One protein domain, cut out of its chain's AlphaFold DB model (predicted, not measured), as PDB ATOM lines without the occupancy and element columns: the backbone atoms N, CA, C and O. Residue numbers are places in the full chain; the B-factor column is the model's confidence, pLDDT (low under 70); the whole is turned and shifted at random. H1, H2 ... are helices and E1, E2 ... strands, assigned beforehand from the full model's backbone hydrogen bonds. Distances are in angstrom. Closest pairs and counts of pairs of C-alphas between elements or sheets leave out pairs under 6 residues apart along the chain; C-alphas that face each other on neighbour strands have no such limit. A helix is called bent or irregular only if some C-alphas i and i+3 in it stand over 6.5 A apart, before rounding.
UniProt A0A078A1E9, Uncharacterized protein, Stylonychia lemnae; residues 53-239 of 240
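What this domain is: This is residues 53 to 239 of the 240 residues of an uncharacterized protein of Stylonychia lemnae (UniProt A0A078A1E9). A slender up-and-down bundle of three helices, H1, H3 and H4, joins at one end a small cluster of H2, H5, the short H6 and one end of H7. From this cluster H7 runs away as a long arm, whose residues 220 to 238 stick out with Gln 239; the loop of residues 106 to 112 sticks out too, with residues 104 and 105 of H2. The printed part has 187 residues, with one named strand and seven named helices in the order E1, H1, H2, H3, H4, H5, H6, H7, and its class is mostly helix. It is only just loose, close to extended, with a radius of gyration of the C-alphas of 23.7 A, and flat, spanning 81 by 50 by 27 A.

How they stand to each other: Start at H7, residues 202 to 238. Its residues 207 to 215 touch H5, residues 176 to 187, at a steep tilt of 65 degrees; the closest C-alphas are those of Ile 187 and Gln 212, 6.2 A. The hub is H2, residues 85 to 105, which touches H5 at Gln 99 and Ala 186, C-alphas 5.1 A apart, and H7 at Leu 91 and Asn 204, 6.5 A. H2 also touches H6, residues 194 to 197, at Phe 94 and Leu 196, 6.0 A. H2 touches H3, residues 117 to 143, at a steep tilt of 57 degrees; Val 92 and Leu 117 come closest, with C-alphas 6.6 A apart. H3 and H4, residues 147 to 168, form a helical hairpin at a shallow tilt of 13 degrees, closest at the C-alphas of Leu 138 and Met 150, 6.1 A. H1, residues 56 to 80, touches H3 at Val 74 and Tyr 128, C-alphas 6.0 A apart, opposite ways, and H4 at Met 60 and Leu 147, 6.6 A, the same way. E1, residues 53 to 55, pairs with no named strand. Every O i to N i+4 pair is within hydrogen-bond range in H1, H3 and H7, but 15 of 17 in H2, 16 of 18 in H4 and 6 of 8 in H5; H6 is too short for such a pair.

Where its parts are: Find C-alpha 202 at (-2.515, 57.803, 3.318); from there H7 runs 53.5 A to C-alpha 238 at (-17.573, 37.170, 50.342). H3 is 39.2 A long, H1 36.3 A, H4 30.3 A and H2 27.8 A. H2 and H5 are irregular: C-alphas 87 and 90 are 7.8 A apart, and C-alphas 182 and 185 are 8.4 A apart. E1 begins at C-alpha 53, (-42.004, 16.598, -23.775).

The domain as a whole: The C-alphas of Glu 144 and Gln 239 are the two farthest apart, 85.2 A. The printed part has no cut, and the link from H2 to H3, 11 residues, is long. Look for pLDDT under 70 at residues 106 to 112 and residue 239.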
ATOM      1  N   MET A  53     -42.896  16.373 -22.637       71.56
ATOM      2  CA  MET A  53     -42.004  16.598 -23.775       71.56
ATOM      3  C   MET A  53     -41.689  18.087 -23.891       71.56
ATOM      4  O   MET A  53     -42.587  18.932 -23.866       71.56
ATOM      5  N   ALA A  54     -40.413  18.409 -24.054       77.88
ATOM      6  CA  ALA A  54     -39.958  19.760 -24.339       77.88
ATOM      7  C   ALA A  54     -39.147  19.769 -25.633       77.88
ATOM      8  O   ALA A  54     -38.481  18.793 -25.971       77.88
ATOM      9  N   LYS A  55     -39.186  20.887 -26.361       83.50
ATOM     10  CA  LYS A  55     -38.288  21.084 -27.502       83.50
ATOM     11  C   LYS A  55     -36.849  21.153 -27.002       83.50
ATOM     12  O   LYS A  55     -36.585  21.806 -25.989       83.50
ATOM     13  N   ILE A  56     -35.922  20.557 -27.749       85.06
ATOM     14  CA  ILE A  56     -34.484  20.597 -27.444       85.06
ATOM     15  C   ILE A  56     -34.008  22.043 -27.246       85.06
ATOM     16  O   ILE A  56     -33.317  22.332 -26.273       85.06
ATOM     17  N   THR A  57     -34.451  22.969 -28.100       84.56
ATOM     18  CA  THR A  57     -34.104  24.397 -28.003       84.56
ATOM     19  C   THR A  57     -34.547  25.023 -26.686       84.56
ATOM     20  O   THR A  57     -33.789  25.783 -26.087       84.56
ATOM     21  N   SER A  58     -35.739  24.673 -26.195       86.75
ATOM     22  CA  SER A  58     -36.243  25.154 -24.906       86.75
ATOM     23  C   SER A  58     -35.413  24.630 -23.736       86.75
ATOM     24  O   SER A  58     -35.126  25.389 -22.814       86.75
ATOM     25  N   VAL A  59     -35.005  23.357 -23.770       87.94
ATOM     26  CA  VAL A  59     -34.180  22.767 -22.703       87.94
ATOM     27  C   VAL A  59     -32.772  23.351 -22.709       87.94
ATOM     28  O   VAL A  59     -32.296  23.776 -21.661       87.94
ATOM     29  N   MET A  60     -32.141  23.483 -23.878       90.69
ATOM     30  CA  MET A  60     -30.848  24.168 -24.004       90.69
ATOM     31  C   MET A  60     -30.917  25.601 -23.476       90.69
ATOM     32  O   MET A  60     -30.067  26.026 -22.699       90.69
ATOM     33  N   GLN A  61     -31.961  26.349 -23.848       90.25
ATOM     34  CA  GLN A  61     -32.119  27.715 -23.365       90.25
ATOM     35  C   GLN A  61     -32.309  27.763 -21.845       90.25
ATOM     36  O   GLN A  61     -31.768  28.651 -21.191       90.25
ATOM     37  N   HIS A  62     -33.043  26.808 -21.269       90.56
ATOM     38  CA  HIS A  62     -33.200  26.714 -19.823       90.56
ATOM     39  C   HIS A  62     -31.859  26.482 -19.115       90.56
ATOM     40  O   HIS A  62     -31.544  27.212 -18.177       90.56
ATOM     41  N   LEU A  63     -31.047  25.536 -19.598       92.19
ATOM     42  CA  LEU A  63     -29.708  25.275 -19.058       92.19
ATOM     43  C   LEU A  63     -28.818  26.521 -19.151       92.19
ATOM     44  O   LEU A  63     -28.172  26.896 -18.175       92.19
ATOM     45  N   LYS A  64     -28.846  27.235 -20.282       93.31
ATOM     46  CA  LYS A  64     -28.121  28.507 -20.419       93.31
ATOM     47  C   LYS A  64     -28.588  29.573 -19.449       93.31
ATOM     48  O   LYS A  64     -27.755  30.289 -18.909       93.31
ATOM     49  N   ASN A  65     -29.892  29.693 -19.222       93.50
ATOM     50  CA  ASN A  65     -30.413  30.668 -18.271       93.50
ATOM     51  C   ASN A  65     -29.908  30.362 -16.852       93.50
ATOM     52  O   ASN A  65     -29.449  31.275 -16.173       93.50
ATOM     53  N   GLN A  66     -29.897  29.088 -16.440       92.81
ATOM     54  CA  GLN A  66     -29.330  28.679 -15.148       92.81
ATOM     55  C   GLN A  66     -27.840  29.039 -15.032       92.81
ATOM     56  O   GLN A  66     -27.392  29.524 -13.992       92.81
ATOM     57  N   VAL A  67     -27.068  28.831 -16.101       93.94
ATOM     58  CA  VAL A  67     -25.645  29.201 -16.131       93.94
ATOM     59  C   VAL A  67     -25.447  30.712 -16.154       93.94
ATOM     60  O   VAL A  67     -24.554  31.204 -15.473       93.94
ATOM     61  N   GLY A  68     -26.306  31.455 -16.850       93.62
ATOM     62  CA  GLY A  68     -26.322  32.914 -16.829       93.62
ATOM     63  C   GLY A  68     -26.562  33.460 -15.421       93.62
ATOM     64  O   GLY A  68     -25.789  34.286 -14.946       93.62
ATOM     65  N   GLU A  69     -27.563  32.937 -14.709       95.19
ATOM     66  CA  GLU A  69     -27.823  33.296 -13.307       95.19
ATOM     67  C   GLU A  69     -26.632  32.974 -12.394       95.19
ATOM     68  O   GLU A  69     -26.302  33.747 -11.493       95.19
ATOM     69  N   PHE A  70     -25.970  31.836 -12.610       95.56
ATOM     70  CA  PHE A  70     -24.775  31.477 -11.853       95.56
ATOM     71  C   PHE A  70     -23.594  32.409 -12.166       95.56
ATOM     72  O   PHE A  70     -22.943  32.901 -11.243       95.56
ATOM     73  N   ARG A  71     -23.363  32.728 -13.443       96.19
ATOM     74  CA  ARG A  71     -22.334  33.672 -13.896       96.19
ATOM     75  C   ARG A  71     -22.526  35.058 -13.287       96.19
ATOM     76  O   ARG A  71     -21.554  35.637 -12.814       96.19
ATOM     77  N   GLU A  72     -23.759  35.553 -13.210       96.06
ATOM     78  CA  GLU A  72     -24.087  36.824 -12.543       96.06
ATOM     79  C   GLU A  72     -23.718  36.814 -11.050       96.06
ATOM     80  O   GLU A  72     -23.135  37.775 -10.538       96.06
ATOM     81  N   LYS A  73     -23.977  35.704 -10.342       95.25
ATOM     82  CA  LYS A  73     -23.576  35.554  -8.929       95.25
ATOM     83  C   LYS A  73     -22.057  35.599  -8.763       95.25
ATOM     84  O   LYS A  73     -21.564  36.302  -7.882       95.25
ATOM     85  N   VAL A  74     -21.315  34.886  -9.612       96.19
ATOM     86  CA  VAL A  74     -19.842  34.888  -9.576       96.19
ATOM     87  C   VAL A  74     -19.283  36.256  -9.968       96.19
ATOM     88  O   VAL A  74     -18.364  36.746  -9.316       96.19
ATOM     89  N   SER A  75     -19.874  36.914 -10.967       95.69
ATOM     90  CA  SER A  75     -19.520  38.278 -11.375       95.69
ATOM     91  C   SER A  75     -19.709  39.275 -10.233       95.69
ATOM     92  O   SER A  75     -18.809  40.057  -9.939       95.69
ATOM     93  N   THR A  76     -20.835  39.190  -9.520       95.31
ATOM     94  CA  THR A  76     -21.109  40.026  -8.341       95.31
ATOM     95  C   THR A  76     -20.080  39.790  -7.232       95.31
ATOM     96  O   THR A  76     -19.606  40.735  -6.599       95.31
ATOM     97  N   LEU A  77     -19.698  38.529  -6.991       93.94
ATOM     98  CA  LEU A  77     -18.660  38.200  -6.013       93.94
ATOM     99  C   LEU A  77     -17.302  38.791  -6.422       93.94
ATOM    100  O   LEU A  77     -16.637  39.423  -5.600       93.94
ATOM    101  N   LYS A  78     -16.923  38.655  -7.697       95.25
ATOM    102  CA  LYS A  78     -15.703  39.250  -8.259       95.25
ATOM    103  C   LYS A  78     -15.702  40.774  -8.124       95.25
ATOM    104  O   LYS A  78     -14.714  41.332  -7.655       95.25
ATOM    105  N   SER A  79     -16.803  41.446  -8.460       94.75
ATOM    106  CA  SER A  79     -16.888  42.908  -8.349       94.75
ATOM    107  C   SER A  79     -16.798  43.391  -6.905       94.75
ATOM    108  O   SER A  79     -16.203  44.427  -6.618       94.75
ATOM    109  N   ASN A  80     -17.366  42.626  -5.973       93.56
ATOM    110  CA  ASN A  80     -17.331  42.960  -4.555       93.56
ATOM    111  C   ASN A  80     -15.959  42.720  -3.916       93.56
ATOM    112  O   ASN A  80     -15.673  43.333  -2.890       93.56
ATOM    113  N   LEU A  81     -15.132  41.839  -4.485       93.56
ATOM    114  CA  LEU A  81     -13.867  41.411  -3.889       93.56
ATOM    115  C   LEU A  81     -12.662  41.751  -4.758       93.56
ATOM    116  O   LEU A  81     -11.889  42.638  -4.397       93.56
ATOM    117  N   SER A  82     -12.502  41.062  -5.884       92.00
ATOM    118  CA  SER A  82     -11.342  41.203  -6.764       92.00
ATOM    119  C   SER A  82     -11.204  42.606  -7.340       92.00
ATOM    120  O   SER A  82     -10.105  43.153  -7.345       92.00
ATOM    121  N   ASP A  83     -12.300  43.230  -7.775       92.75
ATOM    122  CA  ASP A  83     -12.220  44.555  -8.409       92.75
ATOM    123  C   ASP A  83     -11.860  45.656  -7.395       92.75
ATOM    124  O   ASP A  83     -11.244  46.663  -7.743       92.75
ATOM    125  N   LEU A  84     -12.192  45.448  -6.117       93.31
ATOM    126  CA  LEU A  84     -11.845  46.352  -5.018       93.31
ATOM    127  C   LEU A  84     -10.490  46.024  -4.375       93.31
ATOM    128  O   LEU A  84      -9.898  46.893  -3.725       93.31
ATOM    129  N   PHE A  85      -9.973  44.809  -4.578       94.31
ATOM    130  CA  PHE A  85      -8.716  44.332  -4.006       94.31
ATOM    131  C   PHE A  85      -7.524  45.278  -4.231       94.31
ATOM    132  O   PHE A  85      -6.818  45.520  -3.254       94.31
ATOM    133  N   PRO A  86      -7.303  45.899  -5.412       94.12
ATOM    134  CA  PRO A  86      -6.185  46.827  -5.615       94.12
ATOM    135  C   PRO A  86      -6.135  47.986  -4.606       94.12
ATOM    136  O   PRO A  86      -5.056  48.443  -4.231       94.12
ATOM    137  N   THR A  87      -7.292  48.431  -4.104       93.06
ATOM    138  CA  THR A  87      -7.382  49.499  -3.088       93.06
ATOM    139  C   THR A  87      -6.826  49.045  -1.732       93.06
ATOM    140  O   THR A  87      -6.234  49.831  -0.986       93.06
ATOM    141  N   PHE A  88      -6.975  47.755  -1.427       94.56
ATOM    142  CA  PHE A  88      -6.585  47.135  -0.161       94.56
ATOM    143  C   PHE A  88      -5.333  46.259  -0.271       94.56
ATOM    144  O   PHE A  88      -4.837  45.795   0.751       94.56
ATOM    145  N   GLU A  89      -4.783  46.063  -1.470       95.31
ATOM    146  CA  GLU A  89      -3.714  45.101  -1.767       95.31
ATOM    147  C   GLU A  89      -2.534  45.222  -0.793       95.31
ATOM    148  O   GLU A  89      -2.035  44.227  -0.270       95.31
ATOM    149  N   LYS A  90      -2.107  46.455  -0.507       96.00
ATOM    150  CA  LYS A  90      -0.991  46.741   0.407       96.00
ATOM    151  C   LYS A  90      -1.294  46.311   1.845       96.00
ATOM    152  O   LYS A  90      -0.431  45.724   2.494       96.00
ATOM    153  N   LEU A  91      -2.516  46.562   2.317       95.56
ATOM    154  CA  LEU A  91      -2.978  46.135   3.641       95.56
ATOM    155  C   LEU A  91      -3.119  44.617   3.709       95.56
ATOM    156  O   LEU A  91      -2.638  44.009   4.660       95.56
ATOM    157  N   VAL A  92      -3.714  43.999   2.686       96.06
ATOM    158  CA  VAL A  92      -3.855  42.541   2.616       96.06
ATOM    159  C   VAL A  92      -2.483  41.869   2.631       96.06
ATOM    160  O   VAL A  92      -2.272  40.959   3.422       96.06
ATOM    161  N   LYS A  93      -1.513  42.355   1.845       95.81
ATOM    162  CA  LYS A  93      -0.132  41.840   1.862       95.81
ATOM    163  C   LYS A  93       0.505  41.946   3.248       95.81
ATOM    164  O   LYS A  93       1.125  40.986   3.705       95.81
ATOM    165  N   PHE A  94       0.333  43.084   3.922       96.31
ATOM    166  CA  PHE A  94       0.828  43.284   5.283       96.31
ATOM    167  C   PHE A  94       0.188  42.309   6.282       96.31
ATOM    168  O   PHE A  94       0.905  41.611   7.002       96.31
ATOM    169  N   TYR A  95      -1.143  42.199   6.300       95.50
ATOM    170  CA  TYR A  95      -1.840  41.319   7.236       95.50
ATOM    171  C   TYR A  95      -1.653  39.833   6.914       95.50
ATOM    172  O   TYR A  95      -1.492  39.040   7.838       95.50
ATOM    173  N   THR A  96      -1.551  39.443   5.640       94.81
ATOM    174  CA  THR A  96      -1.146  38.086   5.244       94.81
ATOM    175  C   THR A  96       0.252  37.758   5.774       94.81
ATOM    176  O   THR A  96       0.455  36.665   6.303       94.81
ATOM    177  N   ALA A  97       1.215  38.683   5.688       93.62
ATOM    178  CA  ALA A  97       2.555  38.472   6.239       93.62
ATOM    179  C   ALA A  97       2.539  38.340   7.774       93.62
ATOM    180  O   ALA A  97       3.159  37.419   8.313       93.62
ATOM    181  N   SER A  98       1.781  39.200   8.462       92.50
ATOM    182  CA  SER A  98       1.566  39.121   9.914       92.50
ATOM    183  C   SER A  98       0.948  37.778  10.326       92.50
ATOM    184  O   SER A  98       1.484  37.072  11.181       92.50
ATOM    185  N   GLN A  99      -0.120  37.352   9.646       91.69
ATOM    186  CA  GLN A  99      -0.814  36.093   9.921       91.69
ATOM    187  C   GLN A  99       0.066  34.864   9.652       91.69
ATOM    188  O   GLN A  99       0.060  33.913  10.434       91.69
ATOM    189  N   LYS A 100       0.889  34.891   8.596       90.81
ATOM    190  CA  LYS A 100       1.888  33.842   8.341       90.81
ATOM    191  C   LYS A 100       2.917  33.770   9.472       90.81
ATOM    192  O   LYS A 100       3.192  32.675   9.961       90.81
ATOM    193  N   ALA A 101       3.426  34.909   9.946       89.00
ATOM    194  CA  ALA A 101       4.345  34.947  11.085       89.00
ATOM    195  C   ALA A 101       3.693  34.429  12.383       89.00
ATOM    196  O   ALA A 101       4.340  33.719  13.154       89.00
ATOM    197  N   LEU A 102       2.408  34.726  12.607       86.31
ATOM    198  CA  LEU A 102       1.634  34.171  13.721       86.31
ATOM    199  C   LEU A 102       1.493  32.653  13.627       86.31
ATOM    200  O   LEU A 102       1.757  31.963  14.608       86.31
ATOM    201  N   SER A 103       1.154  32.132  12.446       84.88
ATOM    202  CA  SER A 103       0.968  30.693  12.226       84.88
ATOM    203  C   SER A 103       2.231  29.860  12.480       84.88
ATOM    204  O   SER A 103       2.142  28.686  12.824       84.88
ATOM    205  N   GLN A 104       3.413  30.468  12.336       82.56
ATOM    206  CA  GLN A 104       4.696  29.835  12.651       82.56
ATOM    207  C   GLN A 104       5.004  29.834  14.152       82.56
ATOM    208  O   GLN A 104       5.690  28.936  14.633       82.56
ATOM    209  N   LYS A 105       4.530  30.846  14.889       76.25
ATOM    210  CA  LYS A 105       4.783  30.995  16.331       76.25
ATOM    211  C   LYS A 105       3.766  30.241  17.182       76.25
ATOM    212  O   LYS A 105       4.130  29.720  18.229       76.25
ATOM    213  N   ASN A 106       2.521  30.170  16.722       67.31
ATOM    214  CA  ASN A 106       1.412  29.535  17.415       67.31
ATOM    215  C   ASN A 106       0.697  28.580  16.455       67.31
ATOM    216  O   ASN A 106       0.313  28.973  15.353       67.31
ATOM    217  N   SER A 107       0.442  27.344  16.896       59.56
ATOM    218  CA  SER A 107      -0.617  26.552  16.262       59.56
ATOM    219  C   SER A 107      -1.936  27.323  16.399       59.56
ATOM    220  O   SER A 107      -2.150  27.912  17.463       59.56
ATOM    221  N   PRO A 108      -2.788  27.376  15.358       59.16
ATOM    222  CA  PRO A 108      -4.022  28.149  15.413       59.16
ATOM    223  C   PRO A 108      -4.824  27.781  16.660       59.16
ATOM    224  O   PRO A 108      -5.087  26.598  16.905       59.16
ATOM    225  N   GLN A 109      -5.180  28.790  17.457       53.94
ATOM    226  CA  GLN A 109      -6.073  28.585  18.590       53.94
ATOM    227  C   GLN A 109      -7.405  28.039  18.049       53.94
ATOM    228  O   GLN A 109      -7.872  28.423  16.975       53.94
ATOM    229  N   ASP A 110      -7.973  27.056  18.743       53.09
ATOM    230  CA  ASP A 110      -9.283  26.467  18.435       53.09
ATOM    231  C   ASP A 110      -9.416  25.719  17.090       53.09
ATOM    232  O   ASP A 110     -10.526  25.489  16.611       53.09
ATOM    233  N   GLY A 111      -8.309  25.309  16.457       53.31
ATOM    234  CA  GLY A 111      -8.352  24.491  15.234       53.31
ATOM    235  C   GLY A 111      -8.882  25.222  13.991       53.31
ATOM    236  O   GLY A 111      -9.113  24.593  12.954       53.31
ATOM    237  N   LYS A 112      -9.054  26.549  14.055       61.50
ATOM    238  CA  LYS A 112      -9.419  27.375  12.899       61.50
ATOM    239  C   LYS A 112      -8.247  27.467  11.923       61.50
ATOM    240  O   LYS A 112      -7.150  27.890  12.268       61.50
ATOM    241  N   LYS A 113      -8.474  27.097  10.663       71.62
ATOM    242  CA  LYS A 113      -7.470  27.249   9.602       71.62
ATOM    243  C   LYS A 113      -7.363  28.725   9.206       71.62
ATOM    244  O   LYS A 113      -8.364  29.311   8.795       71.62
ATOM    245  N   TYR A 114      -6.161  29.300   9.291       80.88
ATOM    246  CA  TYR A 114      -5.898  30.653   8.793       80.88
ATOM    247  C   TYR A 114      -6.292  30.774   7.317       80.88
ATOM    248  O   TYR A 114      -6.010  29.885   6.508       80.88
ATOM    249  N   ARG A 115      -6.950  31.886   6.981       86.81
ATOM    250  CA  ARG A 115      -7.346  32.249   5.616       86.81
ATOM    251  C   ARG A 115      -6.526  33.446   5.148       86.81
ATOM    252  O   ARG A 115      -6.123  34.267   5.965       86.81
ATOM    253  N   TYR A 116      -6.304  33.554   3.845       92.19
ATOM    254  CA  TYR A 116      -5.515  34.631   3.251       92.19
ATOM    255  C   TYR A 116      -6.313  35.254   2.105       92.19
ATOM    256  O   TYR A 116      -6.699  34.555   1.169       92.19
ATOM    257  N   LEU A 117      -6.630  36.549   2.206       93.06
ATOM    258  CA  LEU A 117      -7.495  37.229   1.237       93.06
ATOM    259  C   LEU A 117      -6.868  37.315  -0.157       93.06
ATOM    260  O   LEU A 117      -7.598  37.235  -1.135       93.06
ATOM    261  N   ASP A 118      -5.544  37.406  -0.267       92.25
ATOM    262  CA  ASP A 118      -4.827  37.350  -1.546       92.25
ATOM    263  C   ASP A 118      -5.043  36.012  -2.273       92.25
ATOM    264  O   ASP A 118      -5.327  35.992  -3.470       92.25
ATOM    265  N   GLU A 119      -5.000  34.895  -1.544       92.62
ATOM    266  CA  GLU A 119      -5.280  33.566  -2.108       92.62
ATOM    267  C   GLU A 119      -6.762  33.405  -2.481       92.62
ATOM    268  O   GLU A 119      -7.088  32.814  -3.511       92.62
ATOM    269  N   LEU A 120      -7.669  33.939  -1.658       92.44
ATOM    270  CA  LEU A 120      -9.110  33.888  -1.913       92.44
ATOM    271  C   LEU A 120      -9.513  34.732  -3.128       92.44
ATOM    272  O   LEU A 120     -10.304  34.269  -3.945       92.44
ATOM    273  N   VAL A 121      -8.940  35.927  -3.288       93.50
ATOM    274  CA  VAL A 121      -9.161  36.781  -4.464       93.50
ATOM    275  C   VAL A 121      -8.668  36.086  -5.733       93.50
ATOM    276  O   VAL A 121      -9.415  35.994  -6.705       93.50
ATOM    277  N   ALA A 122      -7.475  35.483  -5.703       93.12
ATOM    278  CA  ALA A 122      -6.966  34.717  -6.842       93.12
ATOM    279  C   ALA A 122      -7.875  33.525  -7.208       93.12
ATOM    280  O   ALA A 122      -8.085  33.240  -8.390       93.12
ATOM    281  N   LYS A 123      -8.449  32.838  -6.208       93.62
ATOM    282  CA  LYS A 123      -9.449  31.785  -6.437       93.62
ATOM    283  C   LYS A 123     -10.716  32.327  -7.102       93.62
ATOM    284  O   LYS A 123     -11.217  31.682  -8.016       93.62
ATOM    285  N   ILE A 124     -11.218  33.488  -6.678       95.06
ATOM    286  CA  ILE A 124     -12.415  34.114  -7.264       95.06
ATOM    287  C   ILE A 124     -12.168  34.508  -8.722       95.06
ATOM    288  O   ILE A 124     -13.008  34.224  -9.572       95.06
ATOM    289  N   ASP A 125     -11.010  35.095  -9.034       95.00
ATOM    290  CA  ASP A 125     -10.659  35.453 -10.413       95.00
ATOM    291  C   ASP A 125     -10.565  34.219 -11.310       95.00
ATOM    292  O   ASP A 125     -11.084  34.208 -12.429       95.00
ATOM    293  N   LYS A 126      -9.945  33.147 -10.805       96.12
ATOM    294  CA  LYS A 126      -9.896  31.862 -11.504       96.12
ATOM    295  C   LYS A 126     -11.303  31.304 -11.735       96.12
ATOM    296  O   LYS A 126     -11.627  30.960 -12.867       96.12
ATOM    297  N   LEU A 127     -12.136  31.262 -10.694       96.50
ATOM    298  CA  LEU A 127     -13.512  30.772 -10.769       96.50
ATOM    299  C   LEU A 127     -14.333  31.563 -11.794       96.50
ATOM    300  O   LEU A 127     -15.019  30.966 -12.617       96.50
ATOM    301  N   TYR A 128     -14.230  32.893 -11.791       96.56
ATOM    302  CA  TYR A 128     -14.910  33.750 -12.759       96.56
ATOM    303  C   TYR A 128     -14.523  33.403 -14.201       96.56
ATOM    304  O   TYR A 128     -15.400  33.196 -15.037       96.56
ATOM    305  N   ASN A 129     -13.224  33.266 -14.482       96.81
ATOM    306  CA  ASN A 129     -12.745  32.913 -15.820       96.81
ATOM    307  C   ASN A 129     -13.177  31.498 -16.242       96.81
ATOM    308  O   ASN A 129     -13.501  31.269 -17.412       96.81
ATOM    309  N   GLU A 130     -13.200  30.545 -15.306       97.19
ATOM    310  CA  GLU A 130     -13.676  29.184 -15.574       97.19
ATOM    311  C   GLU A 130     -15.182  29.148 -15.853       97.19
ATOM    312  O   GLU A 130     -15.610  28.425 -16.752       97.19
ATOM    313  N   VAL A 131     -15.979  29.946 -15.136       97.19
ATOM    314  CA  VAL A 131     -17.423  30.090 -15.375       97.19
ATOM    315  C   VAL A 131     -17.699  30.781 -16.709       97.19
ATOM    316  O   VAL A 131     -18.623  30.384 -17.416       97.19
ATOM    317  N   ASP A 132     -16.887  31.766 -17.089       95.81
ATOM    318  CA  ASP A 132     -16.999  32.428 -18.390       95.81
ATOM    319  C   ASP A 132     -16.707  31.451 -19.538       95.81
ATOM    320  O   ASP A 132     -17.518  31.288 -20.450       95.81
ATOM    321  N   SER A 133     -15.608  30.701 -19.429       96.06
ATOM    322  CA  SER A 133     -15.234  29.657 -20.396       96.06
ATOM    323  C   SER A 133     -16.275  28.534 -20.468       96.06
ATOM    324  O   SER A 133     -16.593  28.039 -21.548       96.06
ATOM    325  N   TYR A 134     -16.827  28.139 -19.321       96.06
ATOM    326  CA  TYR A 134     -17.930  27.184 -19.226       96.06
ATOM    327  C   TYR A 134     -19.191  27.697 -19.931       96.06
ATOM    328  O   TYR A 134     -19.812  26.959 -20.686       96.06
ATOM    329  N   SER A 135     -19.556  28.966 -19.742       95.88
ATOM    330  CA  SER A 135     -20.699  29.557 -20.441       95.88
ATOM    331  C   SER A 135     -20.496  29.551 -21.958       95.88
ATOM    332  O   SER A 135     -21.425  29.217 -22.689       95.88
ATOM    333  N   LEU A 136     -19.288  29.875 -22.432       95.12
ATOM    334  CA  LEU A 136     -18.959  29.864 -23.859       95.12
ATOM    335  C   LEU A 136     -19.027  28.454 -24.463       95.12
ATOM    336  O   LEU A 136     -19.551  28.289 -25.562       95.12
ATOM    337  N   SER A 137     -18.577  27.422 -23.744       95.75
ATOM    338  CA  SER A 137     -18.670  26.046 -24.248       95.75
ATOM    339  C   SER A 137     -20.124  25.586 -24.400       95.75
ATOM    340  O   SER A 137     -20.459  24.881 -25.352       95.75
ATOM    341  N   LEU A 138     -21.026  26.028 -23.517       94.69
ATOM    342  CA  LEU A 138     -22.456  25.761 -23.670       94.69
ATOM    343  C   LEU A 138     -23.070  26.497 -24.868       94.69
ATOM    344  O   LEU A 138     -23.984  25.960 -25.496       94.69
ATOM    345  N   ASP A 139     -22.569  27.686 -25.210       93.12
ATOM    346  CA  ASP A 139     -22.992  28.421 -26.407       93.12
ATOM    347  C   ASP A 139     -22.615  27.660 -27.684       93.12
ATOM    348  O   ASP A 139     -23.455  27.487 -28.569       93.12
ATOM    349  N   GLU A 140     -21.392  27.134 -27.750       94.19
ATOM    350  CA  GLU A 140     -20.923  26.300 -28.864       94.19
ATOM    351  C   GLU A 140     -21.764  25.021 -29.006       94.19
ATOM    352  O   GLU A 140     -22.233  24.688 -30.097       94.19
ATOM    353  N   LEU A 141     -22.031  24.329 -27.893       93.19
ATOM    354  CA  LEU A 141     -22.863  23.122 -27.889       93.19
ATOM    355  C   LEU A 141     -24.313  23.407 -28.305       93.19
ATOM    356  O   LEU A 141     -24.939  22.566 -28.956       93.19
ATOM    357  N   GLN A 142     -24.848  24.581 -27.958       90.44
ATOM    358  CA  GLN A 142     -26.186  25.005 -28.371       90.44
ATOM    359  C   GLN A 142     -26.258  25.243 -29.885       90.44
ATOM    360  O   GLN A 142     -27.223  24.807 -30.515       90.44
ATOM    361  N   ILE A 143     -25.252  25.901 -30.477       89.06
ATOM    362  CA  ILE A 143     -25.189  26.170 -31.928       89.06
ATOM    363  C   ILE A 143     -25.223  24.864 -32.735       89.06
ATOM    364  O   ILE A 143     -25.870  24.802 -33.786       89.06
ATOM    365  N   GLU A 144     -24.575  23.824 -32.211       88.38
ATOM    366  CA  GLU A 144     -24.479  22.486 -32.804       88.38
ATOM    367  C   GLU A 144     -25.595  21.524 -32.350       88.38
ATOM    368  O   GLU A 144     -25.568  20.341 -32.684       88.38
ATOM    369  N   TYR A 145     -26.585  21.994 -31.581       86.12
ATOM    370  CA  TYR A 145     -27.706  21.183 -31.080       86.12
ATOM    371  C   TYR A 145     -27.283  19.922 -30.288       86.12
ATOM    372  O   TYR A 145     -28.000  18.914 -30.234       86.12
ATOM    373  N   LYS A 146     -26.151  19.981 -29.580       88.31
ATOM    374  CA  LYS A 146     -25.579  18.871 -28.801       88.31
ATOM    375  C   LYS A 146     -26.118  18.804 -27.363       88.31
ATOM    376  O   LYS A 146     -25.382  19.000 -26.399       88.31
ATOM    377  N   LEU A 147     -27.412  18.497 -27.206       88.25
ATOM    378  CA  LEU A 147     -28.096  18.534 -25.898       88.25
ATOM    379  C   LEU A 147     -27.475  17.611 -24.842       88.25
ATOM    380  O   LEU A 147     -27.301  18.013 -23.698       88.25
ATOM    381  N   GLU A 148     -27.143  16.379 -25.219       87.38
ATOM    382  CA  GLU A 148     -26.587  15.382 -24.294       87.38
ATOM    383  C   GLU A 148     -25.228  15.822 -23.736       87.38
ATOM    384  O   GLU A 148     -24.970  15.706 -22.540       87.38
ATOM    385  N   GLU A 149     -24.368  16.363 -24.604       91.50
ATOM    386  CA  GLU A 149     -23.072  16.918 -24.205       91.50
ATOM    387  C   GLU A 149     -23.277  18.129 -23.292       91.50
ATOM    388  O   GLU A 149     -22.609  18.240 -22.272       91.50
ATOM    389  N   MET A 150     -24.249  18.989 -23.607       93.31
ATOM    390  CA  MET A 150     -24.582  20.161 -22.802       93.31
ATOM    391  C   MET A 150     -25.019  19.784 -21.378       93.31
ATOM    392  O   MET A 150     -24.513  20.356 -20.417       93.31
ATOM    393  N   ILE A 151     -25.901  18.790 -21.237       90.50
ATOM    394  CA  ILE A 151     -26.356  18.284 -19.931       90.50
ATOM    395  C   ILE A 151     -25.190  17.696 -19.148       90.50
ATOM    396  O   ILE A 151     -24.979  18.065 -17.999       90.50
ATOM    397  N   LYS A 152     -24.367  16.861 -19.790       91.94
ATOM    398  CA  LYS A 152     -23.178  16.297 -19.148       91.94
ATOM    399  C   LYS A 152     -22.222  17.389 -18.657       91.94
ATOM    400  O   LYS A 152     -21.666  17.267 -17.569       91.94
ATOM    401  N   THR A 153     -22.014  18.444 -19.444       93.94
ATOM    402  CA  THR A 153     -21.170  19.575 -19.043       93.94
ATOM    403  C   THR A 153     -21.769  20.297 -17.836       93.94
ATOM    404  O   THR A 153     -21.036  20.606 -16.899       93.94
ATOM    405  N   VAL A 154     -23.089  20.506 -17.801       93.25
ATOM    406  CA  VAL A 154     -23.778  21.105 -16.646       93.25
ATOM    407  C   VAL A 154     -23.632  20.239 -15.392       93.25
ATOM    408  O   VAL A 154     -23.247  20.756 -14.346       93.25
ATOM    409  N   ASP A 155     -23.851  18.931 -15.503       91.56
ATOM    410  CA  ASP A 155     -23.823  18.017 -14.356       91.56
ATOM    411  C   ASP A 155     -22.409  17.802 -13.799       91.56
ATOM    412  O   ASP A 155     -22.232  17.616 -12.599       91.56
ATOM    413  N   VAL A 156     -21.382  17.817 -14.653       93.31
ATOM    414  CA  VAL A 156     -19.997  17.559 -14.227       93.31
ATOM    415  C   VAL A 156     -19.259  18.859 -13.924       93.31
ATOM    416  O   VAL A 156     -18.750  19.055 -12.821       93.31
ATOM    417  N   GLN A 157     -19.158  19.752 -14.909       94.00
ATOM    418  CA  GLN A 157     -18.407  20.996 -14.755       94.00
ATOM    419  C   GLN A 157     -19.204  22.026 -13.956       94.00
ATOM    420  O   GLN A 157     -18.620  22.709 -13.117       94.00
ATOM    421  N   GLY A 158     -20.517  22.122 -14.184       93.56
ATOM    422  CA  GLY A 158     -21.378  23.047 -13.451       93.56
ATOM    423  C   GLY A 158     -21.417  22.746 -11.952       93.56
ATOM    424  O   GLY A 158     -21.246  23.670 -11.159       93.56
ATOM    425  N   GLU A 159     -21.559  21.480 -11.549       94.50
ATOM    426  CA  GLU A 159     -21.535  21.105 -10.124       94.50
ATOM    427  C   GLU A 159     -20.167  21.354  -9.477       94.50
ATOM    428  O   GLU A 159     -20.112  22.001  -8.432       94.50
ATOM    429  N   ARG A 160     -19.056  20.992 -10.139       96.31
ATOM    430  CA  ARG A 160     -17.703  21.329  -9.646       96.31
ATOM    431  C   ARG A 160     -17.552  22.832  -9.381       96.31
ATOM    432  O   ARG A 160     -17.059  23.236  -8.332       96.31
ATOM    433  N   LEU A 161     -17.980  23.676 -10.323       96.44
ATOM    434  CA  LEU A 161     -17.865  25.131 -10.176       96.44
ATOM    435  C   LEU A 161     -18.777  25.677  -9.064       96.44
ATOM    436  O   LEU A 161     -18.407  26.640  -8.392       96.44
ATOM    437  N   LYS A 162     -19.949  25.073  -8.829       95.75
ATOM    438  CA  LYS A 162     -20.831  25.431  -7.703       95.75
ATOM    439  C   LYS A 162     -20.220  25.065  -6.350       95.75
ATOM    440  O   LYS A 162     -20.368  25.833  -5.395       95.75
ATOM    441  N   GLU A 163     -19.535  23.928  -6.257       94.50
ATOM    442  CA  GLU A 163     -18.793  23.537  -5.053       94.50
ATOM    443  C   GLU A 163     -17.687  24.555  -4.751       94.50
ATOM    444  O   GLU A 163     -17.650  25.114  -3.651       94.50
ATOM    445  N   GLU A 164     -16.867  24.894  -5.753       93.94
ATOM    446  CA  GLU A 164     -15.821  25.919  -5.630       93.94
ATOM    447  C   GLU A 164     -16.402  27.288  -5.238       93.94
ATOM    448  O   GLU A 164     -15.863  27.970  -4.363       93.94
ATOM    449  N   PHE A 165     -17.541  27.679  -5.822       95.00
ATOM    450  CA  PHE A 165     -18.246  28.905  -5.448       95.00
ATOM    451  C   PHE A 165     -18.683  28.892  -3.982       95.00
ATOM    452  O   PHE A 165     -18.531  29.895  -3.292       95.00
ATOM    453  N   THR A 166     -19.190  27.768  -3.479       92.88
ATOM    454  CA  THR A 166     -19.681  27.657  -2.097       92.88
ATOM    455  C   THR A 166     -18.570  27.905  -1.070       92.88
ATOM    456  O   THR A 166     -18.830  28.498  -0.021       92.88
ATOM    457  N   GLU A 167     -17.317  27.547  -1.382       88.31
ATOM    458  CA  GLU A 167     -16.164  27.838  -0.517       88.31
ATOM    459  C   GLU A 167     -15.929  29.344  -0.317       88.31
ATOM    460  O   GLU A 167     -15.488  29.770   0.757       88.31
ATOM    461  N   VAL A 168     -16.215  30.153  -1.342       90.19
ATOM    462  CA  VAL A 168     -15.911  31.594  -1.379       90.19
ATOM    463  C   VAL A 168     -17.147  32.489  -1.262       90.19
ATOM    464  O   VAL A 168     -17.013  33.667  -0.946       90.19
ATOM    465  N   ALA A 169     -18.353  31.942  -1.421       90.19
ATOM    466  CA  ALA A 169     -19.618  32.682  -1.404       90.19
ATOM    467  C   ALA A 169     -19.940  33.341  -0.054       90.19
ATOM    468  O   ALA A 169     -20.768  34.245   0.014       90.19
ATOM    469  N   THR A 170     -19.301  32.885   1.025       86.94
ATOM    470  CA  THR A 170     -19.471  33.455   2.373       86.94
ATOM    471  C   THR A 170     -18.722  34.771   2.573       86.94
ATOM    472  O   THR A 170     -18.911  35.433   3.593       86.94
ATOM    473  N   LEU A 171     -17.857  35.151   1.629       87.19
ATOM    474  CA  LEU A 171     -17.100  36.390   1.704       87.19
ATOM    475  C   LEU A 171     -18.015  37.581   1.404       87.19
ATOM    476  O   LEU A 171     -18.717  37.619   0.394       87.19
ATOM    477  N   ALA A 172     -17.986  38.562   2.304       85.75
ATOM    478  CA  ALA A 172     -18.657  39.840   2.122       85.75
ATOM    479  C   ALA A 172     -17.894  40.724   1.115       85.75
ATOM    480  O   ALA A 172     -16.961  40.286   0.445       85.75
ATOM    481  N   LYS A 173     -18.289  41.992   1.002       93.19
ATOM    482  CA  LYS A 173     -17.574  42.986   0.194       93.19
ATOM    483  C   LYS A 173     -16.164  43.237   0.749       93.19
ATOM    484  O   LYS A 173     -15.947  43.156   1.951       93.19
ATOM    485  N   MET A 174     -15.211  43.572  -0.119       94.19
ATOM    486  CA  MET A 174     -13.881  44.023   0.289       94.19
ATOM    487  C   MET A 174     -13.968  45.400   0.952       94.19
ATOM    488  O   MET A 174     -14.119  46.426   0.283       94.19
ATOM    489  N   ASP A 175     -13.864  45.401   2.274       94.50
ATOM    490  CA  ASP A 175     -13.854  46.582   3.125       94.50
ATOM    491  C   ASP A 175     -13.098  46.312   4.442       94.50
ATOM    492  O   ASP A 175     -12.485  45.259   4.644       94.50
ATOM    493  N   GLU A 176     -13.112  47.293   5.347       94.19
ATOM    494  CA  GLU A 176     -12.460  47.188   6.657       94.19
ATOM    495  C   GLU A 176     -13.079  46.095   7.541       94.19
ATOM    496  O   GLU A 176     -12.390  45.512   8.379       94.19
ATOM    497  N   GLU A 177     -14.366  45.791   7.360       94.50
ATOM    498  CA  GLU A 177     -15.055  44.755   8.122       94.50
ATOM    499  C   GLU A 177     -14.606  43.364   7.676       94.50
ATOM    500  O   GLU A 177     -14.291  42.525   8.522       94.50
ATOM    501  N   LEU A 178     -14.470  43.131   6.370       94.38
ATOM    502  CA  LEU A 178     -13.909  41.883   5.862       94.38
ATOM    503  C   LEU A 178     -12.454  41.689   6.309       94.38
ATOM    504  O   LEU A 178     -12.089  40.585   6.725       94.38
ATOM    505  N   LEU A 179     -11.632  42.746   6.266       94.69
ATOM    506  CA  LEU A 179     -10.262  42.695   6.784       94.69
ATOM    507  C   LEU A 179     -10.245  42.301   8.261       94.69
ATOM    508  O   LEU A 179      -9.483  41.417   8.641       94.69
ATOM    509  N   TRP A 180     -11.106  42.914   9.074       94.62
ATOM    510  CA  TRP A 180     -11.269  42.554  10.479       94.62
ATOM    511  C   TRP A 180     -11.663  41.083  10.646       94.62
ATOM    512  O   TRP A 180     -11.007  40.356  11.381       94.62
ATOM    513  N   ASN A 181     -12.674  40.615   9.916       92.00
ATOM    514  CA  ASN A 181     -13.197  39.254  10.047       92.00
ATOM    515  C   ASN A 181     -12.178  38.167   9.665       92.00
ATOM    516  O   ASN A 181     -12.238  37.059  10.197       92.00
ATOM    517  N   ILE A 182     -11.259  38.458   8.739       91.81
ATOM    518  CA  ILE A 182     -10.226  37.502   8.309       91.81
ATOM    519  C   ILE A 182      -8.937  37.626   9.129       91.81
ATOM    520  O   ILE A 182      -8.293  36.608   9.388       91.81
ATOM    521  N   TYR A 183      -8.558  38.845   9.518       93.25
ATOM    522  CA  TYR A 183      -7.250  39.156  10.097       93.25
ATOM    523  C   TYR A 183      -7.312  39.668  11.542       93.25
ATOM    524  O   TYR A 183      -6.327  40.234  12.002       93.25
ATOM    525  N   GLU A 184      -8.415  39.496  12.279       92.31
ATOM    526  CA  GLU A 184      -8.583  39.996  13.658       92.31
ATOM    527  C   GLU A 184      -7.361  39.718  14.552       92.31
ATOM    528  O   GLU A 184      -6.839  40.625  15.211       92.31
ATOM    529  N   GLU A 185      -6.864  38.478  14.536       89.50
ATOM    530  CA  GLU A 185      -5.686  38.084  15.312       89.50
ATOM    531  C   GLU A 185      -4.435  38.833  14.855       89.50
ATOM    532  O   GLU A 185      -3.744  39.425  15.680       89.50
ATOM    533  N   ALA A 186      -4.173  38.868  13.546       91.50
ATOM    534  CA  ALA A 186      -3.033  39.572  12.963       91.50
ATOM    535  C   ALA A 186      -3.081  41.086  13.223       91.50
ATOM    536  O   ALA A 186      -2.045  41.694  13.501       91.50
ATOM    537  N   ILE A 187      -4.269  41.689  13.180       93.56
ATOM    538  CA  ILE A 187      -4.504  43.097  13.510       93.56
ATOM    539  C   ILE A 187      -4.211  43.350  14.991       93.56
ATOM    540  O   ILE A 187      -3.637  44.377  15.329       93.56
ATOM    541  N   SER A 188      -4.543  42.415  15.877       89.75
ATOM    542  CA  SER A 188      -4.353  42.574  17.325       89.75
ATOM    543  C   SER A 188      -2.895  42.440  17.792       89.75
ATOM    544  O   SER A 188      -2.620  42.578  18.988       89.75
ATOM    545  N   THR A 189      -1.962  42.152  16.881       88.00
ATOM    546  CA  THR A 189      -0.529  42.041  17.184       88.00
ATOM    547  C   THR A 189       0.208  43.370  17.085       88.00
ATOM    548  O   THR A 189      -0.211  44.296  16.396       88.00
ATOM    549  N   ASP A 190       1.381  43.414  17.708       84.56
ATOM    550  CA  ASP A 190       2.410  44.440  17.540       84.56
ATOM    551  C   ASP A 190       3.328  44.164  16.332       84.56
ATOM    552  O   ASP A 190       4.469  44.626  16.293       84.56
ATOM    553  N   TYR A 191       2.867  43.390  15.342       88.81
ATOM    554  CA  TYR A 191       3.668  43.055  14.168       88.81
ATOM    555  C   TYR A 191       4.052  44.314  13.384       88.81
ATOM    556  O   TYR A 191       3.195  45.096  12.968       88.81
ATOM    557  N   VAL A 192       5.352  44.468  13.125       89.50
ATOM    558  CA  VAL A 192       5.918  45.557  12.325       89.50
ATOM    559  C   VAL A 192       6.679  44.967  11.145       89.50
ATOM    560  O   VAL A 192       7.524  44.087  11.305       89.50
ATOM    561  N   ASN A 193       6.402  45.487   9.952       92.62
ATOM    562  CA  ASN A 193       7.154  45.186   8.741       92.62
ATOM    563  C   ASN A 193       7.353  46.482   7.959       92.62
ATOM    564  O   ASN A 193       6.481  46.886   7.189       92.62
ATOM    565  N   GLN A 194       8.497  47.129   8.188       92.31
ATOM    566  CA  GLN A 194       8.788  48.447   7.628       92.31
ATOM    567  C   GLN A 194       8.714  48.444   6.098       92.31
ATOM    568  O   GLN A 194       8.094  49.323   5.518       92.31
ATOM    569  N   GLU A 195       9.237  47.403   5.443       95.25
ATOM    570  CA  GLU A 195       9.249  47.309   3.979       95.25
ATOM    571  C   GLU A 195       7.835  47.309   3.369       95.25
ATOM    572  O   GLU A 195       7.604  47.864   2.292       95.25
ATOM    573  N   LEU A 196       6.869  46.673   4.041       93.50
ATOM    574  CA  LEU A 196       5.473  46.668   3.603       93.50
ATOM    575  C   LEU A 196       4.737  47.947   4.017       93.50
ATOM    576  O   LEU A 196       3.950  48.469   3.226       93.50
ATOM    577  N   MET A 197       5.007  48.461   5.217       93.88
ATOM    578  CA  MET A 197       4.383  49.681   5.742       93.88
ATOM    579  C   MET A 197       4.818  50.933   4.970       93.88
ATOM    580  O   MET A 197       3.984  51.791   4.698       93.88
ATOM    581  N   ASP A 198       6.066  51.007   4.504       95.25
ATOM    582  CA  ASP A 198       6.576  52.111   3.674       95.25
ATOM    583  C   ASP A 198       5.824  52.246   2.344       95.25
ATOM    584  O   ASP A 198       5.795  53.311   1.726       95.25
ATOM    585  N   LYS A 199       5.174  51.168   1.893       94.94
ATOM    586  CA  LYS A 199       4.383  51.168   0.661       94.94
ATOM    587  C   LYS A 199       2.978  51.736   0.886       94.94
ATOM    588  O   LYS A 199       2.285  51.968  -0.107       94.94
ATOM    589  N   PHE A 200       2.523  51.947   2.123       96.56
ATOM    590  CA  PHE A 200       1.154  52.377   2.423       96.56
ATOM    591  C   PHE A 200       0.846  53.766   1.860       96.56
ATOM    592  O   PHE A 200       1.621  54.710   1.980       96.56
ATOM    593  N   SER A 201      -0.332  53.898   1.251       94.88
ATOM    594  CA  SER A 201      -0.900  55.212   0.946       94.88
ATOM    595  C   SER A 201      -1.491  55.853   2.212       94.88
ATOM    596  O   SER A 201      -1.755  55.139   3.184       94.88
ATOM    597  N   PRO A 202      -1.797  57.166   2.211       95.44
ATOM    598  CA  PRO A 202      -2.515  57.803   3.318       95.44
ATOM    599  C   PRO A 202      -3.835  57.099   3.673       95.44
ATOM    600  O   PRO A 202      -4.154  56.934   4.845       95.44
ATOM    601  N   SER A 203      -4.573  56.609   2.669       94.31
ATOM    602  CA  SER A 203      -5.798  55.835   2.904       94.31
ATOM    603  C   SER A 203      -5.511  54.510   3.607       94.31
ATOM    604  O   SER A 203      -6.253  54.126   4.505       94.31
ATOM    605  N   ASN A 204      -4.428  53.816   3.237       94.75
ATOM    606  CA  ASN A 204      -4.055  52.569   3.903       94.75
ATOM    607  C   ASN A 204      -3.660  52.816   5.363       94.75
ATOM    608  O   ASN A 204      -4.053  52.038   6.225       94.75
ATOM    609  N   TRP A 205      -2.943  53.907   5.647       96.19
ATOM    610  CA  TRP A 205      -2.617  54.303   7.018       96.19
ATOM    611  C   TRP A 205      -3.863  54.571   7.860       96.19
ATOM    612  O   TRP A 205      -3.949  54.079   8.985       96.19
ATOM    613  N   ASN A 206      -4.846  55.287   7.312       95.56
ATOM    614  CA  ASN A 206      -6.104  55.556   8.008       95.56
ATOM    615  C   ASN A 206      -6.838  54.257   8.372       95.56
ATOM    616  O   ASN A 206      -7.190  54.068   9.535       95.56
ATOM    617  N   THR A 207      -6.998  53.340   7.414       95.62
ATOM    618  CA  THR A 207      -7.626  52.034   7.666       95.62
ATOM    619  C   THR A 207      -6.812  51.197   8.656       95.62
ATOM    620  O   THR A 207      -7.379  50.644   9.594       95.62
ATOM    621  N   TYR A 208      -5.484  51.135   8.511       95.75
ATOM    622  CA  TYR A 208      -4.606  50.415   9.440       95.75
ATOM    623  C   TYR A 208      -4.788  50.906  10.882       95.75
ATOM    624  O   TYR A 208      -5.033  50.104  11.784       95.75
ATOM    625  N   HIS A 209      -4.725  52.222  11.107       94.94
ATOM    626  CA  HIS A 209      -4.913  52.796  12.438       94.94
ATOM    627  C   HIS A 209      -6.345  52.623  12.951       94.94
ATOM    628  O   HIS A 209      -6.527  52.341  14.134       94.94
ATOM    629  N   GLY A 210      -7.354  52.729  12.082       96.00
ATOM    630  CA  GLY A 210      -8.747  52.443  12.428       96.00
ATOM    631  C   GLY A 210      -8.930  51.015  12.950       96.00
ATOM    632  O   GLY A 210      -9.504  50.815  14.023       96.00
ATOM    633  N   LEU A 211      -8.357  50.034  12.250       95.81
ATOM    634  CA  LEU A 211      -8.372  48.624  12.645       95.81
ATOM    635  C   LEU A 211      -7.584  48.372  13.940       95.81
ATOM    636  O   LEU A 211      -8.068  47.648  14.808       95.81
ATOM    637  N   GLN A 212      -6.425  49.010  14.121       94.19
ATOM    638  CA  GLN A 212      -5.652  48.941  15.371       94.19
ATOM    639  C   GLN A 212      -6.437  49.498  16.566       94.19
ATOM    640  O   GLN A 212      -6.522  48.864  17.617       94.19
ATOM    641  N   ILE A 213      -7.078  50.660  16.407       94.19
ATOM    642  CA  ILE A 213      -7.932  51.251  17.444       94.19
ATOM    643  C   ILE A 213      -9.111  50.324  17.756       94.19
ATOM    644  O   ILE A 213      -9.434  50.123  18.928       94.19
ATOM    645  N   LYS A 214      -9.741  49.737  16.730       95.12
ATOM    646  CA  LYS A 214     -10.817  48.751  16.899       95.12
ATOM    647  C   LYS A 214     -10.337  47.535  17.700       95.12
ATOM    648  O   LYS A 214     -11.032  47.120  18.625       95.12
ATOM    649  N   ALA A 215      -9.138  47.027  17.418       93.94
ATOM    650  CA  ALA A 215      -8.540  45.915  18.157       93.94
ATOM    651  C   ALA A 215      -8.287  46.251  19.627       93.94
ATOM    652  O   ALA A 215      -8.645  45.479  20.517       93.94
ATOM    653  N   LEU A 216      -7.722  47.430  19.891       91.75
ATOM    654  CA  LEU A 216      -7.476  47.906  21.249       91.75
ATOM    655  C   LEU A 216      -8.779  48.059  22.040       91.75
ATOM    656  O   LEU A 216      -8.827  47.636  23.194       91.75
ATOM    657  N   LYS A 217      -9.836  48.598  21.418       93.19
ATOM    658  CA  LYS A 217     -11.172  48.686  22.027       93.19
ATOM    659  C   LYS A 217     -11.743  47.303  22.336       93.19
ATOM    660  O   LYS A 217     -12.081  47.052  23.482       93.19
ATOM    661  N   SER A 218     -11.735  46.380  21.370       92.00
ATOM    662  CA  SER A 218     -12.201  44.997  21.571       92.00
ATOM    663  C   SER A 218     -11.470  44.303  22.732       92.00
ATOM    664  O   SER A 218     -12.082  43.676  23.600       92.00
ATOM    665  N   LYS A 219     -10.144  44.479  22.816       89.81
ATOM    666  CA  LYS A 219      -9.327  43.943  23.911       89.81
ATOM    667  C   LYS A 219      -9.673  44.574  25.263       89.81
ATOM    668  O   LYS A 219      -9.699  43.858  26.264       89.81
ATOM    669  N   LEU A 220      -9.911  45.886  25.297       92.00
ATOM    670  CA  LEU A 220     -10.316  46.606  26.504       92.00
ATOM    671  C   LEU A 220     -11.692  46.136  26.986       92.00
ATOM    672  O   LEU A 220     -11.825  45.783  28.154       92.00
ATOM    673  N   ASP A 221     -12.667  46.043  26.085       92.94
ATOM    674  CA  ASP A 221     -14.031  45.604  26.392       92.94
ATOM    675  C   ASP A 221     -14.044  44.168  26.934       92.94
ATOM    676  O   ASP A 221     -14.708  43.870  27.928       92.94
ATOM    677  N   LYS A 222     -13.235  43.276  26.346       91.50
ATOM    678  CA  LYS A 222     -13.057  41.909  26.855       91.50
ATOM    679  C   LYS A 222     -12.451  41.897  28.261       91.50
ATOM    680  O   LYS A 222     -12.901  41.133  29.112       91.50
ATOM    681  N   LYS A 223     -11.445  42.737  28.522       92.06
ATOM    682  CA  LYS A 223     -10.816  42.848  29.849       92.06
ATOM    683  C   LYS A 223     -11.765  43.417  30.896       92.06
ATOM    684  O   LYS A 223     -11.768  42.926  32.020       92.06
ATOM    685  N   GLU A 224     -12.586  44.391  30.522       93.62
ATOM    686  CA  GLU A 224     -13.629  44.937  31.388       93.62
ATOM    687  C   GLU A 224     -14.677  43.866  31.718       93.62
ATOM    688  O   GLU A 224     -15.007  43.666  32.883       93.62
ATOM    689  N   ALA A 225     -15.133  43.093  30.728       93.00
ATOM    690  CA  ALA A 225     -16.063  41.988  30.957       93.00
ATOM    691  C   ALA A 225     -15.473  40.902  31.880       93.00
ATOM    692  O   ALA A 225     -16.142  40.450  32.812       93.00
ATOM    693  N   GLU A 226     -14.210  40.510  31.664       93.06
ATOM    694  CA  GLU A 226     -13.478  39.587  32.544       93.06
ATOM    695  C   GLU A 226     -13.382  40.138  33.979       93.06
ATOM    696  O   GLU A 226     -13.578  39.398  34.946       93.06
ATOM    697  N   PHE A 227     -13.124  41.440  34.127       93.25
ATOM    698  CA  PHE A 227     -13.046  42.107  35.422       93.25
ATOM    699  C   PHE A 227     -14.402  42.154  36.137       93.25
ATOM    700  O   PHE A 227     -14.472  41.825  37.321       93.25
ATOM    701  N   GLN A 228     -15.489  42.486  35.435       93.06
ATOM    702  CA  GLN A 228     -16.842  42.478  36.003       93.06
ATOM    703  C   GLN A 228     -17.275  41.068  36.429       93.06
ATOM    704  O   GLN A 228     -17.852  40.889  37.507       93.06
ATOM    705  N   ALA A 229     -16.941  40.046  35.635       93.19
ATOM    706  CA  ALA A 229     -17.182  38.652  35.999       93.19
ATOM    707  C   ALA A 229     -16.390  38.248  37.255       93.19
ATOM    708  O   ALA A 229     -16.942  37.631  38.169       93.19
ATOM    709  N   PHE A 230     -15.115  38.640  37.340       92.81
ATOM    710  CA  PHE A 230     -14.287  38.404  38.522       92.81
ATOM    711  C   PHE A 230     -14.836  39.120  39.762       92.81
ATOM    712  O   PHE A 230     -14.935  38.511  40.825       92.81
ATOM    713  N   LYS A 231     -15.244  40.386  39.624       92.94
ATOM    714  CA  LYS A 231     -15.854  41.171  40.702       92.94
ATOM    715  C   LYS A 231     -17.107  40.483  41.249       92.94
ATOM    716  O   LYS A 231     -17.195  40.266  42.453       92.94
ATOM    717  N   THR A 232     -17.999  40.047  40.359       92.69
ATOM    718  CA  THR A 232     -19.216  39.304  40.723       92.69
ATOM    719  C   THR A 232     -18.881  38.019  41.490       92.69
ATOM    720  O   THR A 232     -19.503  37.710  42.503       92.69
ATOM    721  N   LEU A 233     -17.862  37.272  41.049       93.38
ATOM    722  CA  LEU A 233     -17.412  36.052  41.726       93.38
ATOM    723  C   LEU A 233     -16.856  36.336  43.133       93.38
ATOM    724  O   LEU A 233     -17.082  35.553  44.057       93.38
ATOM    725  N   VAL A 234     -16.107  37.428  43.293       91.50
ATOM    726  CA  VAL A 234     -15.568  37.856  44.590       91.50
ATOM    727  C   VAL A 234     -16.701  38.255  45.536       91.50
ATOM    728  O   VAL A 234     -16.719  37.776  46.668       91.50
ATOM    729  N   GLU A 235     -17.668  39.050  45.071       91.50
ATOM    730  CA  GLU A 235     -18.852  39.450  45.849       91.50
ATOM    731  C   GLU A 235     -19.651  38.221  46.318       91.50
ATOM    732  O   GLU A 235     -19.912  38.071  47.512       91.50
ATOM    733  N   GLN A 236     -19.901  37.257  45.423       89.88
ATOM    734  CA  GLN A 236     -20.569  35.993  45.763       89.88
ATOM    735  C   GLN A 236     -19.816  35.167  46.818       89.88
ATOM    736  O   GLN A 236     -20.437  34.562  47.692       89.88
ATOM    737  N   LYS A 237     -18.477  35.111  46.752       87.31
ATOM    738  CA  LYS A 237     -17.659  34.363  47.726       87.31
ATOM    739  C   LYS A 237     -17.544  35.056  49.080       87.31
ATOM    740  O   LYS A 237     -17.331  34.370  50.077       87.31
ATOM    741  N   LEU A 238     -17.656  36.381  49.114       86.69
ATOM    742  CA  LEU A 238     -17.573  37.170  50.342       86.69
ATOM    743  C   LEU A 238     -18.907  37.257  51.102       86.69
ATOM    744  O   LEU A 238     -18.905  37.794  52.204       86.69
ATOM    745  N   GLN A 239     -20.004  36.697  50.568       67.50
ATOM    746  CA  GLN A 239     -21.354  36.787  51.149       67.50
ATOM    747  C   GLN A 239     -21.739  38.230  51.527       67.50
ATOM    748  O   GLN A 239     -22.191  38.490  52.643       67.50
TER     749      GLN A 239